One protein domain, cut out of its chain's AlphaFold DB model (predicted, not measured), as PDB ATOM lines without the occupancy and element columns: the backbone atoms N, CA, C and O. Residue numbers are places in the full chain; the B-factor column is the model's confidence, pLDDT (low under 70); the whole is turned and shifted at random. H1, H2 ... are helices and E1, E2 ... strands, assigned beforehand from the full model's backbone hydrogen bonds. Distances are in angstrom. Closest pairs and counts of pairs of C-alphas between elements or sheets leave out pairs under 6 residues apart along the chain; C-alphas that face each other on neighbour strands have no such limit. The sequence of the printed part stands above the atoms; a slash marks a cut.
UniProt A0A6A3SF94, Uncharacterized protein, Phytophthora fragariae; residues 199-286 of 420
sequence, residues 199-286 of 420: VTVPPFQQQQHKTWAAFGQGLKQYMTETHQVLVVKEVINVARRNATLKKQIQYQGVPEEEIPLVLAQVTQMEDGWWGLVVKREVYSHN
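AT A GLANCE: This is residues 199 to 286 of the 420 residues of an uncharacterized protein of Phytophthora fragariae (UniProt A0A6A3SF94). With little regular structure, the domain has a two-stranded antiparallel hairpin, E1 and E2, with the longer helix H1 beside E2 and the short helix H2 away from both H1 and E2, among long loops. The two ends come together, residues 199 to 200 pairing with 284 to 285. Of 88 printed residues, 35 are in named elements, in the order H1, H2, E1, E2; the class is mixed. It is only just compact, close to loose, with a radius of gyration of the C-alphas of 14.0 A, and spans 38 by 33 by 19 A.

HOW THE PARTS SIT: E1, residues 263 to 268, and E2, residues 274 to 279, form a hairpin, antiparallel at 147 degrees; N 265 and O 277 are within hydrogen-bond range at 2.8 A. The closest C-alphas of H1, residues 212 to 226, and E2 are Phe 215 and Leu 276, 7.4 A. H2, residues 238 to 245, is apart from H1 and E2. In H1 and H2 every O i to N i+4 pair is within hydrogen-bond range.

IN THESE COORDINATES: E1 measures 15.5 A, E2 15.6 A, H2 10.4 A and H1 20.5 A, from C-alpha 212 at (-12.913, 34.337, 107.885). E2 ends at C-alpha 279 (0.860, 38.125, 112.801).

THE WHOLE: The farthest C-alphas, Ile 249 and Asp 271, are 41.5 A apart. The printed part has no cut. H1 to H2 and H2 to E1 are long links. Residues 232 to 238, 256 to 265 and 279 to 282 are under pLDDT 70.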
ATOM      1  N   VAL A 199       0.371  53.950 124.402       76.94
ATOM      2  CA  VAL A 199      -0.612  53.092 125.070       76.94
ATOM      3  C   VAL A 199      -0.531  51.690 124.484       76.94
ATOM      4  O   VAL A 199      -0.864  51.472 123.319       76.94
ATOM      5  N   THR A 200      -0.115  50.727 125.302       83.44
ATOM      6  CA  THR A 200      -0.027  49.313 124.913       83.44
ATOM      7  C   THR A 200      -1.334  48.584 125.209       83.44
ATOM      8  O   THR A 200      -1.883  48.698 126.305       83.44
ATOM      9  N   VAL A 201      -1.821  47.798 124.247       85.00
ATOM     10  CA  VAL A 201      -2.973  46.901 124.424       85.00
ATOM     11  C   VAL A 201      -2.528  45.433 124.492       85.00
ATOM     12  O   VAL A 201      -1.489  45.086 123.928       85.00
ATOM     13  N   PRO A 202      -3.292  44.540 125.153       85.81
ATOM     14  CA  PRO A 202      -2.984  43.112 125.173       85.81
ATOM     15  C   PRO A 202      -2.880  42.513 123.762       85.81
ATOM     16  O   PRO A 202      -3.594  42.965 122.861       85.81
ATOM     17  N   PRO A 203      -2.046  41.481 123.550       83.00
ATOM     18  CA  PRO A 203      -1.928  40.827 122.254       83.00
ATOM     19  C   PRO A 203      -3.208  40.072 121.872       83.00
ATOM     20  O   PRO A 203      -3.960  39.613 122.734       83.00
ATOM     21  N   PHE A 204      -3.443  39.899 120.569       83.12
ATOM     22  CA  PHE A 204      -4.575  39.112 120.083       83.12
ATOM     23  C   PHE A 204      -4.302  37.618 120.317       83.12
ATOM     24  O   PHE A 204      -3.485  37.006 119.631       83.12
ATOM     25  N   GLN A 205      -4.946  37.050 121.340       74.00
ATOM     26  CA  GLN A 205      -4.615  35.722 121.878       74.00
ATOM     27  C   GLN A 205      -4.960  34.571 120.923       74.00
ATOM     28  O   GLN A 205      -4.242  33.574 120.862       74.00
ATOM     29  N   GLN A 206      -6.048  34.698 120.159       71.75
ATOM     30  CA  GLN A 206      -6.448  33.691 119.179       71.75
ATOM     31  C   GLN A 206      -5.690  33.918 117.878       71.75
ATOM     32  O   GLN A 206      -6.146  34.608 116.977       71.75
ATOM     33  N   GLN A 207      -4.504  33.329 117.782       71.25
ATOM     34  CA  GLN A 207      -3.694  33.484 116.580       71.25
ATOM     35  C   GLN A 207      -4.206  32.652 115.409       71.25
ATOM     36  O   GLN A 207      -3.803  32.941 114.296       71.25
ATOM     37  N   GLN A 208      -5.064  31.650 115.629       77.06
ATOM     38  CA  GLN A 208      -5.488  30.695 114.606       77.06
ATOM     39  C   GLN A 208      -7.013  30.625 114.463       77.06
ATOM     40  O   GLN A 208      -7.727  30.404 115.441       77.06
ATOM     41  N   HIS A 209      -7.516  30.732 113.229       80.12
ATOM     42  CA  HIS A 209      -8.946  30.613 112.925       80.12
ATOM     43  C   HIS A 209      -9.209  29.721 111.711       80.12
ATOM     44  O   HIS A 209      -8.511  29.800 110.704       80.12
ATOM     45  N   LYS A 210     -10.276  28.916 111.773       80.38
ATOM     46  CA  LYS A 210     -10.671  28.014 110.676       80.38
ATOM     47  C   LYS A 210     -11.402  28.718 109.527       80.38
ATOM     48  O   LYS A 210     -11.410  28.217 108.411       80.38
ATOM     49  N   THR A 211     -12.045  29.861 109.785       81.88
ATOM     50  CA  THR A 211     -12.827  30.603 108.781       81.88
ATOM     51  C   THR A 211     -12.665  32.114 108.945       81.88
ATOM     52  O   THR A 211     -12.418  32.606 110.048       81.88
ATOM     53  N   TRP A 212     -12.874  32.867 107.858       79.38
ATOM     54  CA  TRP A 212     -12.913  34.337 107.885       79.38
ATOM     55  C   TRP A 212     -14.007  34.889 108.801       79.38
ATOM     56  O   TRP A 212     -13.805  35.920 109.434       79.38
ATOM     57  N   ALA A 213     -15.145  34.196 108.912       82.38
ATOM     58  CA  ALA A 213     -16.224  34.589 109.814       82.38
ATOM     59  C   ALA A 213     -15.799  34.480 111.288       82.38
ATOM     60  O   ALA A 213     -15.996  35.426 112.049       82.38
ATOM     61  N   ALA A 214     -15.155  33.370 111.671       82.75
ATOM     62  CA  ALA A 214     -14.641  33.174 113.025       82.75
ATOM     63  C   ALA A 214     -13.529  34.180 113.361       82.75
ATOM     64  O   ALA A 214     -13.527  34.751 114.449       82.75
ATOM     65  N   PHE A 215     -12.625  34.449 112.411       83.50
ATOM     66  CA  PHE A 215     -11.620  35.504 112.556       83.50
ATOM     67  C   PHE A 215     -12.266  36.881 112.730       83.50
ATOM     68  O   PHE A 215     -11.945  37.597 113.671       83.50
ATOM     69  N   GLY A 216     -13.219  37.242 111.867       83.38
ATOM     70  CA  GLY A 216     -13.920  38.521 111.947       83.38
ATOM     71  C   GLY A 216     -14.669  38.707 113.268       83.38
ATOM     72  O   GLY A 216     -14.675  39.808 113.816       83.38
ATOM     73  N   GLN A 217     -15.263  37.641 113.813       85.38
ATOM     74  CA  GLN A 217     -15.910  37.668 115.125       85.38
ATOM     75  C   GLN A 217     -14.896  37.861 116.258       85.38
ATOM     76  O   GLN A 217     -15.078  38.763 117.077       85.38
ATOM     77  N   GLY A 218     -13.814  37.075 116.279       85.25
ATOM     78  CA  GLY A 218     -12.751  37.214 117.278       85.25
ATOM     79  C   GLY A 218     -12.100  38.596 117.233       85.25
ATOM     80  O   GLY A 218     -11.890  39.225 118.266       85.25
ATOM     81  N   LEU A 219     -11.872  39.132 116.031       85.19
ATOM     82  CA  LEU A 219     -11.310  40.462 115.840       85.19
ATOM     83  C   LEU A 219     -12.254  41.564 116.356       85.19
ATOM     84  O   LEU A 219     -11.793  42.495 117.010       85.19
ATOM     85  N   LYS A 220     -13.567  41.456 116.110       86.50
ATOM     86  CA  LYS A 220     -14.568  42.386 116.670       86.50
ATOM     87  C   LYS A 220     -14.599  42.348 118.196       86.50
ATOM     88  O   LYS A 220     -14.676  43.403 118.827       86.50
ATOM     89  N   GLN A 221     -14.534  41.155 118.784       88.62
ATOM     90  CA  GLN A 221     -14.478  40.998 120.234       88.62
ATOM     91  C   GLN A 221     -13.217  41.659 120.797       88.62
ATOM     92  O   GLN A 221     -13.309  42.504 121.682       88.62
ATOM     93  N   TYR A 222     -12.061  41.375 120.205       87.94
ATOM     94  CA  TYR A 222     -10.795  41.966 120.614       87.94
ATOM     95  C   TYR A 222     -10.781  43.493 120.493       87.94
ATOM     96  O   TYR A 222     -10.354  44.173 121.423       87.94
ATOM     97  N   MET A 223     -11.289  44.055 119.390       88.31
ATOM     98  CA  MET A 223     -11.463  45.506 119.228       88.31
ATOM     99  C   MET A 223     -12.325  46.116 120.335       88.31
ATOM    100  O   MET A 223     -12.009  47.192 120.834       88.31
ATOM    101  N   THR A 224     -13.372  45.403 120.747       89.06
ATOM    102  CA  THR A 224     -14.287  45.839 121.805       89.06
ATOM    103  C   THR A 224     -13.617  45.801 123.175       89.06
ATOM    104  O   THR A 224     -13.644  46.800 123.882       89.06
ATOM    105  N   GLU A 225     -12.947  44.701 123.521       89.81
ATOM    106  CA  GLU A 225     -12.244  44.532 124.803       89.81
ATOM    107  C   GLU A 225     -11.062  45.496 124.959       89.81
ATOM    108  O   GLU A 225     -10.800  46.018 126.043       89.81
ATOM    109  N   THR A 226     -10.343  45.751 123.865       88.81
ATOM    110  CA  THR A 226      -9.177  46.645 123.855       88.81
ATOM    111  C   THR A 226      -9.515  48.078 123.467       88.81
ATOM    112  O   THR A 226      -8.628  48.923 123.487       88.81
ATOM    113  N   HIS A 227     -10.781  48.370 123.158       89.44
ATOM    114  CA  HIS A 227     -11.289  49.697 122.802       89.44
ATOM    115  C   HIS A 227     -10.588  50.346 121.593       89.44
ATOM    116  O   HIS A 227     -10.496  51.573 121.497       89.44
ATOM    117  N   GLN A 228     -10.111  49.534 120.650       85.69
ATOM    118  CA  GLN A 228      -9.419  49.982 119.438       85.69
ATOM    119  C   GLN A 228     -10.250  49.678 118.188       85.69
ATOM    120  O   GLN A 228     -10.936  48.663 118.127       85.69
ATOM    121  N   VAL A 229     -10.134  50.505 117.148       83.06
ATOM    122  CA  VAL A 229     -10.743  50.232 115.838       83.06
ATOM    123  C   VAL A 229      -9.640  49.871 114.852       83.06
ATOM    124  O   VAL A 229      -8.829  50.715 114.480       83.06
ATOM    125  N   LEU A 230      -9.607  48.610 114.419       80.62
ATOM    126  CA  LEU A 230      -8.692  48.150 113.376       80.62
ATOM    127  C   LEU A 230      -9.441  48.103 112.046       80.62
ATOM    128  O   LEU A 230     -10.452  47.417 111.906       80.62
ATOM    129  N   VAL A 231      -8.944  48.835 111.055       70.19
ATOM    130  CA  VAL A 231      -9.546  48.862 109.720       70.19
ATOM    131  C   VAL A 231      -8.958  47.731 108.883       70.19
ATOM    132  O   VAL A 231      -7.757  47.702 108.614       70.19
ATOM    133  N   VAL A 232      -9.812  46.809 108.438       67.88
ATOM    134  CA  VAL A 232      -9.434  45.796 107.444       67.88
ATOM    135  C   VAL A 232      -9.388  46.484 106.084       67.88
ATOM    136  O   VAL A 232     -10.428  46.792 105.510       67.88
ATOM    137  N   LYS A 233      -8.180  46.793 105.603       56.06
ATOM    138  CA  LYS A 233      -8.006  47.633 104.412       56.06
ATOM    139  C   LYS A 233      -8.160  46.853 103.104       56.06
ATOM    140  O   LYS A 233      -8.844  47.332 102.212       56.06
ATOM    141  N   GLU A 234      -7.555  45.668 102.974       60.06
ATOM    142  CA  GLU A 234      -7.552  44.918 101.707       60.06
ATOM    143  C   GLU A 234      -7.389  43.400 101.916       60.06
ATOM    144  O   GLU A 234      -6.631  42.964 102.783       60.06
ATOM    145  N   VAL A 235      -8.043  42.596 101.067       62.66
ATOM    146  CA  VAL A 235      -7.785  41.152 100.899       62.66
ATOM    147  C   VAL A 235      -7.063  40.965  99.564       62.66
ATOM    148  O   VAL A 235      -7.661  40.596  98.556       62.66
ATOM    149  N   ILE A 236      -5.777  41.305  99.517       65.69
ATOM    150  CA  ILE A 236      -4.952  41.175  98.308       65.69
ATOM    151  C   ILE A 236      -3.729  40.301  98.575       65.69
ATOM    152  O   ILE A 236      -3.292  40.146  99.715       65.69
ATOM    153  N   ASN A 237      -3.164  39.731  97.508       68.75
ATOM    154  CA  ASN A 237      -1.924  38.965  97.589       68.75
ATOM    155  C   ASN A 237      -0.820  39.788  98.286       68.75
ATOM    156  O   ASN A 237      -0.610  40.956  97.951       68.75
ATOM    157  N   VAL A 238      -0.108  39.159  99.227       66.81
ATOM    158  CA  VAL A 238       0.898  39.804 100.088       66.81
ATOM    159  C   VAL A 238       1.966  40.540  99.276       66.81
ATOM    160  O   VAL A 238       2.282  41.682  99.594       66.81
ATOM    161  N   ALA A 239       2.454  39.952  98.178       70.00
ATOM    162  CA  ALA A 239       3.470  40.584  97.337       70.00
ATOM    163  C   ALA A 239       2.948  41.874  96.686       70.00
ATOM    164  O   ALA A 239       3.638  42.894  96.661       70.00
ATOM    165  N   ARG A 240       1.694  41.859  96.217       75.31
ATOM    166  CA  ARG A 240       1.039  43.046  95.647       75.31
ATOM    167  C   ARG A 240       0.840  44.129  96.707       75.31
ATOM    168  O   ARG A 240       1.124  45.291  96.433       75.31
ATOM    169  N   ARG A 241       0.406  43.752  97.914       73.00
ATOM    170  CA  ARG A 241       0.263  44.671  99.053       73.00
ATOM    171  C   ARG A 241       1.590  45.331  99.408       73.00
ATOM    172  O   ARG A 241       1.656  46.551  99.498       73.00
ATOM    173  N   ASN A 242       2.646  44.536  99.574       74.25
ATOM    174  CA  ASN A 242       3.963  45.025  99.984       74.25
ATOM    175  C   ASN A 242       4.560  45.948  98.914       74.25
ATOM    176  O   ASN A 242       5.103  46.999  99.247       74.25
ATOM    177  N   ALA A 243       4.366  45.636  97.628       80.06
ATOM    178  CA  ALA A 243       4.743  46.531  96.534       80.06
ATOM    179  C   ALA A 243       3.988  47.874  96.574       80.06
ATOM    180  O   ALA A 243       4.578  48.910  96.276       80.06
ATOM    181  N   THR A 244       2.705  47.882  96.947       80.69
ATOM    182  CA  THR A 244       1.924  49.119  97.125       80.69
ATOM    183  C   THR A 244       2.378  49.913  98.352       80.69
ATOM    184  O   THR A 244       2.509  51.130  98.268       80.69
ATOM    185  N   LEU A 245       2.656  49.248  99.478       75.38
ATOM    186  CA  LEU A 245       3.133  49.900 100.704       75.38
ATOM    187  C   LEU A 245       4.483  50.583 100.491       75.38
ATOM    188  O   LEU A 245       4.629  51.739 100.863       75.38
ATOM    189  N   LYS A 246       5.419  49.928  99.792       79.19
ATOM    190  CA  LYS A 246       6.736  50.496  99.455       79.19
ATOM    191  C   LYS A 246       6.674  51.742  98.564       79.19
ATOM    192  O   LYS A 246       7.657  52.468  98.476       79.19
ATOM    193  N   LYS A 247       5.542  51.996  97.892       82.81
ATOM    194  CA  LYS A 247       5.311  53.234  97.124       82.81
ATOM    195  C   LYS A 247       4.841  54.399  98.000       82.81
ATOM    196  O   LYS A 247       4.827  55.530  97.526       82.81
ATOM    197  N   GLN A 248       4.416  54.143  99.238       79.75
ATOM    198  CA  GLN A 248       4.028  55.197 100.173       79.75
ATOM    199  C   GLN A 248       5.281  55.794 100.812       79.75
ATOM    200  O   GLN A 248       6.125  55.060 101.320       79.75
ATOM    201  N   ILE A 249       5.362  57.127 100.832       78.81
ATOM    202  CA  ILE A 249       6.528  57.880 101.328       78.81
ATOM    203  C   ILE A 249       6.912  57.448 102.751       78.81
ATOM    204  O   ILE A 249       8.085  57.265 103.047       78.81
ATOM    205  N   GLN A 250       5.919  57.204 103.608       76.38
ATOM    206  CA  GLN A 250       6.116  56.819 105.010       76.38
ATOM    207  C   GLN A 250       6.705  55.411 105.229       76.38
ATOM    208  O   GLN A 250       7.125  55.112 106.337       76.38
ATOM    209  N   TYR A 251       6.708  54.536 104.216       76.38
ATOM    210  CA  TYR A 251       7.220  53.157 104.324       76.38
ATOM    211  C   TYR A 251       8.371  52.879 103.350       76.38
ATOM    212  O   TYR A 251       8.785  51.733 103.162       76.38
ATOM    213  N   GLN A 252       8.884  53.913 102.689       77.94
ATOM    214  CA  GLN A 252       9.982  53.765 101.750       77.94
ATOM    215  C   GLN A 252      11.285  53.496 102.516       77.94
ATOM    216  O   GLN A 252      11.736  54.329 103.293       77.94
ATOM    217  N   GLY A 253      11.896  52.332 102.284       77.06
ATOM    218  CA  GLY A 253      13.134  51.924 102.965       77.06
ATOM    219  C   GLY A 253      12.932  51.242 104.323       77.06
ATOM    220  O   GLY A 253      13.916  50.792 104.900       77.06
ATOM    221  N   VAL A 254      11.687  51.109 104.789       75.94
ATOM    222  CA  VAL A 254      11.345  50.360 106.008       75.94
ATOM    223  C   VAL A 254      11.285  48.854 105.679       75.94
ATOM    224  O   VAL A 254      10.619  48.487 104.699       75.94
ATOM    225  N   PRO A 255      11.980  47.977 106.433       72.75
ATOM    226  CA  PRO A 255      11.846  46.522 106.328       72.75
ATOM    227  C   PRO A 255      10.387  46.075 106.475       72.75
ATOM    228  O   PRO A 255       9.606  46.701 107.188       72.75
ATOM    229  N   GLU A 256       9.981  45.000 105.797       68.19
ATOM    230  CA  GLU A 256       8.567  44.582 105.782       68.19
ATOM    231  C   GLU A 256       8.064  44.152 107.165       68.19
ATOM    232  O   GLU A 256       6.875  44.287 107.456       68.19
ATOM    233  N   GLU A 257       8.981  43.662 107.996       67.81
ATOM    234  CA  GLU A 257       8.785  43.239 109.378       67.81
ATOM    235  C   GLU A 257       8.477  44.430 110.302       67.81
ATOM    236  O   GLU A 257       7.695  44.306 111.239       67.81
ATOM    237  N   GLU A 258       9.024  45.607 109.993       66.50
ATOM    238  CA  GLU A 258       8.894  46.817 110.813       66.50
ATOM    239  C   GLU A 258       7.641  47.639 110.469       66.50
ATOM    240  O   GLU A 258       7.259  48.546 111.208       66.50
ATOM    241  N   ILE A 259       6.940  47.319 109.375       67.44
ATOM    242  CA  ILE A 259       5.703  48.017 109.007       67.44
ATOM    243  C   ILE A 259       4.574  47.570 109.960       67.44
ATOM    244  O   ILE A 259       4.179  46.402 109.928       67.44
ATOM    245  N   PRO A 260       3.959  48.481 110.746       60.31
ATOM    246  CA  PRO A 260       3.003  48.141 111.802       60.31
ATOM    247  C   PRO A 260       1.619  47.780 111.235       60.31
ATOM    248  O   PRO A 260       0.633  48.504 111.387       60.31
ATOM    249  N   LEU A 261       1.527  46.641 110.550       64.12
ATOM    250  CA  LEU A 261       0.299  46.103 109.975       64.12
ATOM    251  C   LEU A 261      -0.087  44.797 110.660       64.12
ATOM    252  O   LEU A 261       0.740  43.930 110.918       64.12
ATOM    253  N   VAL A 262      -1.388  44.626 110.886       60.19
ATOM    254  CA  VAL A 262      -1.943  43.327 111.273       60.19
ATOM    255  C   VAL A 262      -1.978  42.450 110.026       60.19
ATOM    256  O   VAL A 262      -2.787  42.666 109.122       60.19
ATOM    257  N   LEU A 263      -1.076  41.480 109.949       63.03
ATOM    258  CA  LEU A 263      -1.014  40.496 108.878       63.03
ATOM    259  C   LEU A 263      -1.828  39.265 109.272       63.03
ATOM    260  O   LEU A 263      -1.363  38.431 110.035       63.03
ATOM    261  N   ALA A 264      -3.039  39.116 108.737       67.50
ATOM    262  CA  ALA A 264      -3.724  37.824 108.751       67.50
ATOM    263  C   ALA A 264      -3.318  37.042 107.493       67.50
ATOM    264  O   ALA A 264      -3.603  37.473 106.376       67.50
ATOM    265  N   GLN A 265      -2.631  35.913 107.663       69.62
ATOM    266  CA  GLN A 265      -2.146  35.067 106.569       69.62
ATOM    267  C   GLN A 265      -2.795  33.683 106.607       69.62
ATOM    268  O   GLN A 265      -2.942  33.087 107.669       69.62
ATOM    269  N   VAL A 266      -3.153  33.130 105.450       71.25
ATOM    270  CA  VAL A 266      -3.625  31.742 105.359       71.25
ATOM    271  C   VAL A 266      -2.407  30.814 105.398       71.25
ATOM    272  O   VAL A 266      -1.526  30.924 104.550       71.25
ATOM    273  N   THR A 267      -2.331  29.933 106.394       76.12
ATOM    274  CA  THR A 267      -1.221  28.990 106.614       76.12
ATOM    275  C   THR A 267      -1.773  27.575 106.782       76.12
ATOM    276  O   THR A 267      -2.871  27.401 107.311       76.12
ATOM    277  N   GLN A 268      -1.031  26.563 106.330       78.44
ATOM    278  CA  GLN A 268      -1.362  25.168 106.611       78.44
ATOM    279  C   GLN A 268      -1.032  24.853 108.080       78.44
ATOM    280  O   GLN A 268       0.081  25.103 108.538       78.44
ATOM    281  N   MET A 269      -2.026  24.371 108.818       78.06
ATOM    282  CA  MET A 269      -1.962  23.968 110.220       78.06
ATOM    283  C   MET A 269      -1.343  22.570 110.363       78.06
ATOM    284  O   MET A 269      -1.238  21.815 109.394       78.06
ATOM    285  N   GLU A 270      -0.953  22.212 111.589       76.12
ATOM    286  CA  GLU A 270      -0.314  20.926 111.920       76.12
ATOM    287  C   GLU A 270      -1.202  19.706 111.622       76.12
ATOM    288  O   GLU A 270      -0.698  18.618 111.355       76.12
ATOM    289  N   ASP A 271      -2.523  19.890 111.611       79.06
ATOM    290  CA  ASP A 271      -3.519  18.867 111.277       79.06
ATOM    291  C   ASP A 271      -3.781  18.734 109.760       79.06
ATOM    292  O   ASP A 271      -4.651  17.969 109.340       79.06
ATOM    293  N   GLY A 272      -3.037  19.475 108.929       75.38
ATOM    294  CA  GLY A 272      -3.155  19.489 107.470       75.38
ATOM    295  C   GLY A 272      -4.236  20.425 106.920       75.38
ATOM    296  O   GLY A 272      -4.323  20.577 105.696       75.38
ATOM    297  N   TRP A 273      -5.030  21.081 107.777       75.00
ATOM    298  CA  TRP A 273      -6.055  22.044 107.367       75.00
ATOM    299  C   TRP A 273      -5.463  23.430 107.110       75.00
ATOM    300  O   TRP A 273      -4.434  23.799 107.659       75.00
ATOM    301  N   TRP A 274      -6.113  24.235 106.273       73.06
ATOM    302  CA  TRP A 274      -5.718  25.630 106.071       73.06
ATOM    303  C   TRP A 274      -6.462  26.538 107.048       73.06
ATOM    304  O   TRP A 274      -7.684  26.453 107.168       73.06
ATOM    305  N   GLY A 275      -5.736  27.433 107.715       74.06
ATOM    306  CA  GLY A 275      -6.298  28.373 108.678       74.06
ATOM    307  C   GLY A 275      -5.684  29.763 108.587       74.06
ATOM    308  O   GLY A 275      -4.608  29.958 108.029       74.06
ATOM    309  N   LEU A 276      -6.389  30.751 109.125       79.12
ATOM    310  CA  LEU A 276      -5.929  32.134 109.216       79.12
ATOM    311  C   LEU A 276      -5.053  32.297 110.453       79.12
ATOM    312  O   LEU A 276      -5.514  32.021 111.559       79.12
ATOM    313  N   VAL A 277      -3.825  32.768 110.251       74.94
ATOM    314  CA  VAL A 277      -2.857  33.086 111.298       74.94
ATOM    315  C   VAL A 277      -2.659  34.591 111.390       74.94
ATOM    316  O   VAL A 277      -2.293  35.219 110.396       74.94
ATOM    317  N   VAL A 278      -2.877  35.170 112.570       73.56
ATOM    318  CA  VAL A 278      -2.636  36.599 112.812       73.56
ATOM    319  C   VAL A 278      -1.200  36.819 113.268       73.56
ATOM    320  O   VAL A 278      -0.802  36.379 114.342       73.56
ATOM    321  N   LYS A 279      -0.442  37.560 112.467       68.19
ATOM    322  CA  LYS A 279       0.860  38.125 112.801       68.19
ATOM    323  C   LYS A 279       0.703  39.629 112.993       68.19
ATOM    324  O   LYS A 279       0.495  40.373 112.039       68.19
ATOM    325  N   ARG A 280       0.763  40.080 114.239       67.69
ATOM    326  CA  ARG A 280       0.900  41.496 114.586       67.69
ATOM    327  C   ARG A 280       2.028  41.593 115.595       67.69
ATOM    328  O   ARG A 280       1.951  40.944 116.635       67.69
ATOM    329  N   GLU A 281       3.046  42.375 115.269       58.59
ATOM    330  CA  GLU A 281       4.218  42.560 116.132       58.59
ATOM    331  C   GLU A 281       4.073  43.807 117.017       58.59
ATOM    332  O   GLU A 281       4.569  43.830 118.138       58.59
ATOM    333  N   VAL A 282       3.284  44.800 116.581       68.25
ATOM    334  CA  VAL A 282       3.123  46.082 117.286       68.25
ATOM    335  C   VAL A 282       1.717  46.237 117.871       68.25
ATOM    336  O   VAL A 282       0.738  46.374 117.131       68.25
ATOM    337  N   TYR A 283       1.620  46.261 119.204       75.88
ATOM    338  CA  TYR A 283       0.382  46.468 119.978       75.88
ATOM    339  C   TYR A 283       0.356  47.802 120.744       75.88
ATOM    340  O   TYR A 283      -0.421  47.967 121.685       75.88
ATOM    341  N   SER A 284       1.196  48.757 120.351       78.12
ATOM    342  CA  SER A 284       1.212  50.115 120.892       78.12
ATOM    343  C   SER A 284       0.429  51.079 119.999       78.12
ATOM    344  O   SER A 284       0.366  50.926 118.776       78.12
ATOM    345  N   HIS A 285      -0.182  52.078 120.629       76.50
ATOM    346  CA  HIS A 285      -0.862  53.194 119.980       76.50
ATOM    347  C   HIS A 285      -0.214  54.499 120.427       76.50
ATOM    348  O   HIS A 285       0.097  54.675 121.600       76.50
ATOM    349  N   ASN A 286      -0.061  55.438 119.499       74.38
ATOM    350  CA  ASN A 286       0.429  56.797 119.762       74.38
ATOM    351  C   ASN A 286      -0.684  57.760 120.223       74.38
ATOM    352  O   ASN A 286      -0.520  58.980 120.209       74.38
TER     353      ASN A 286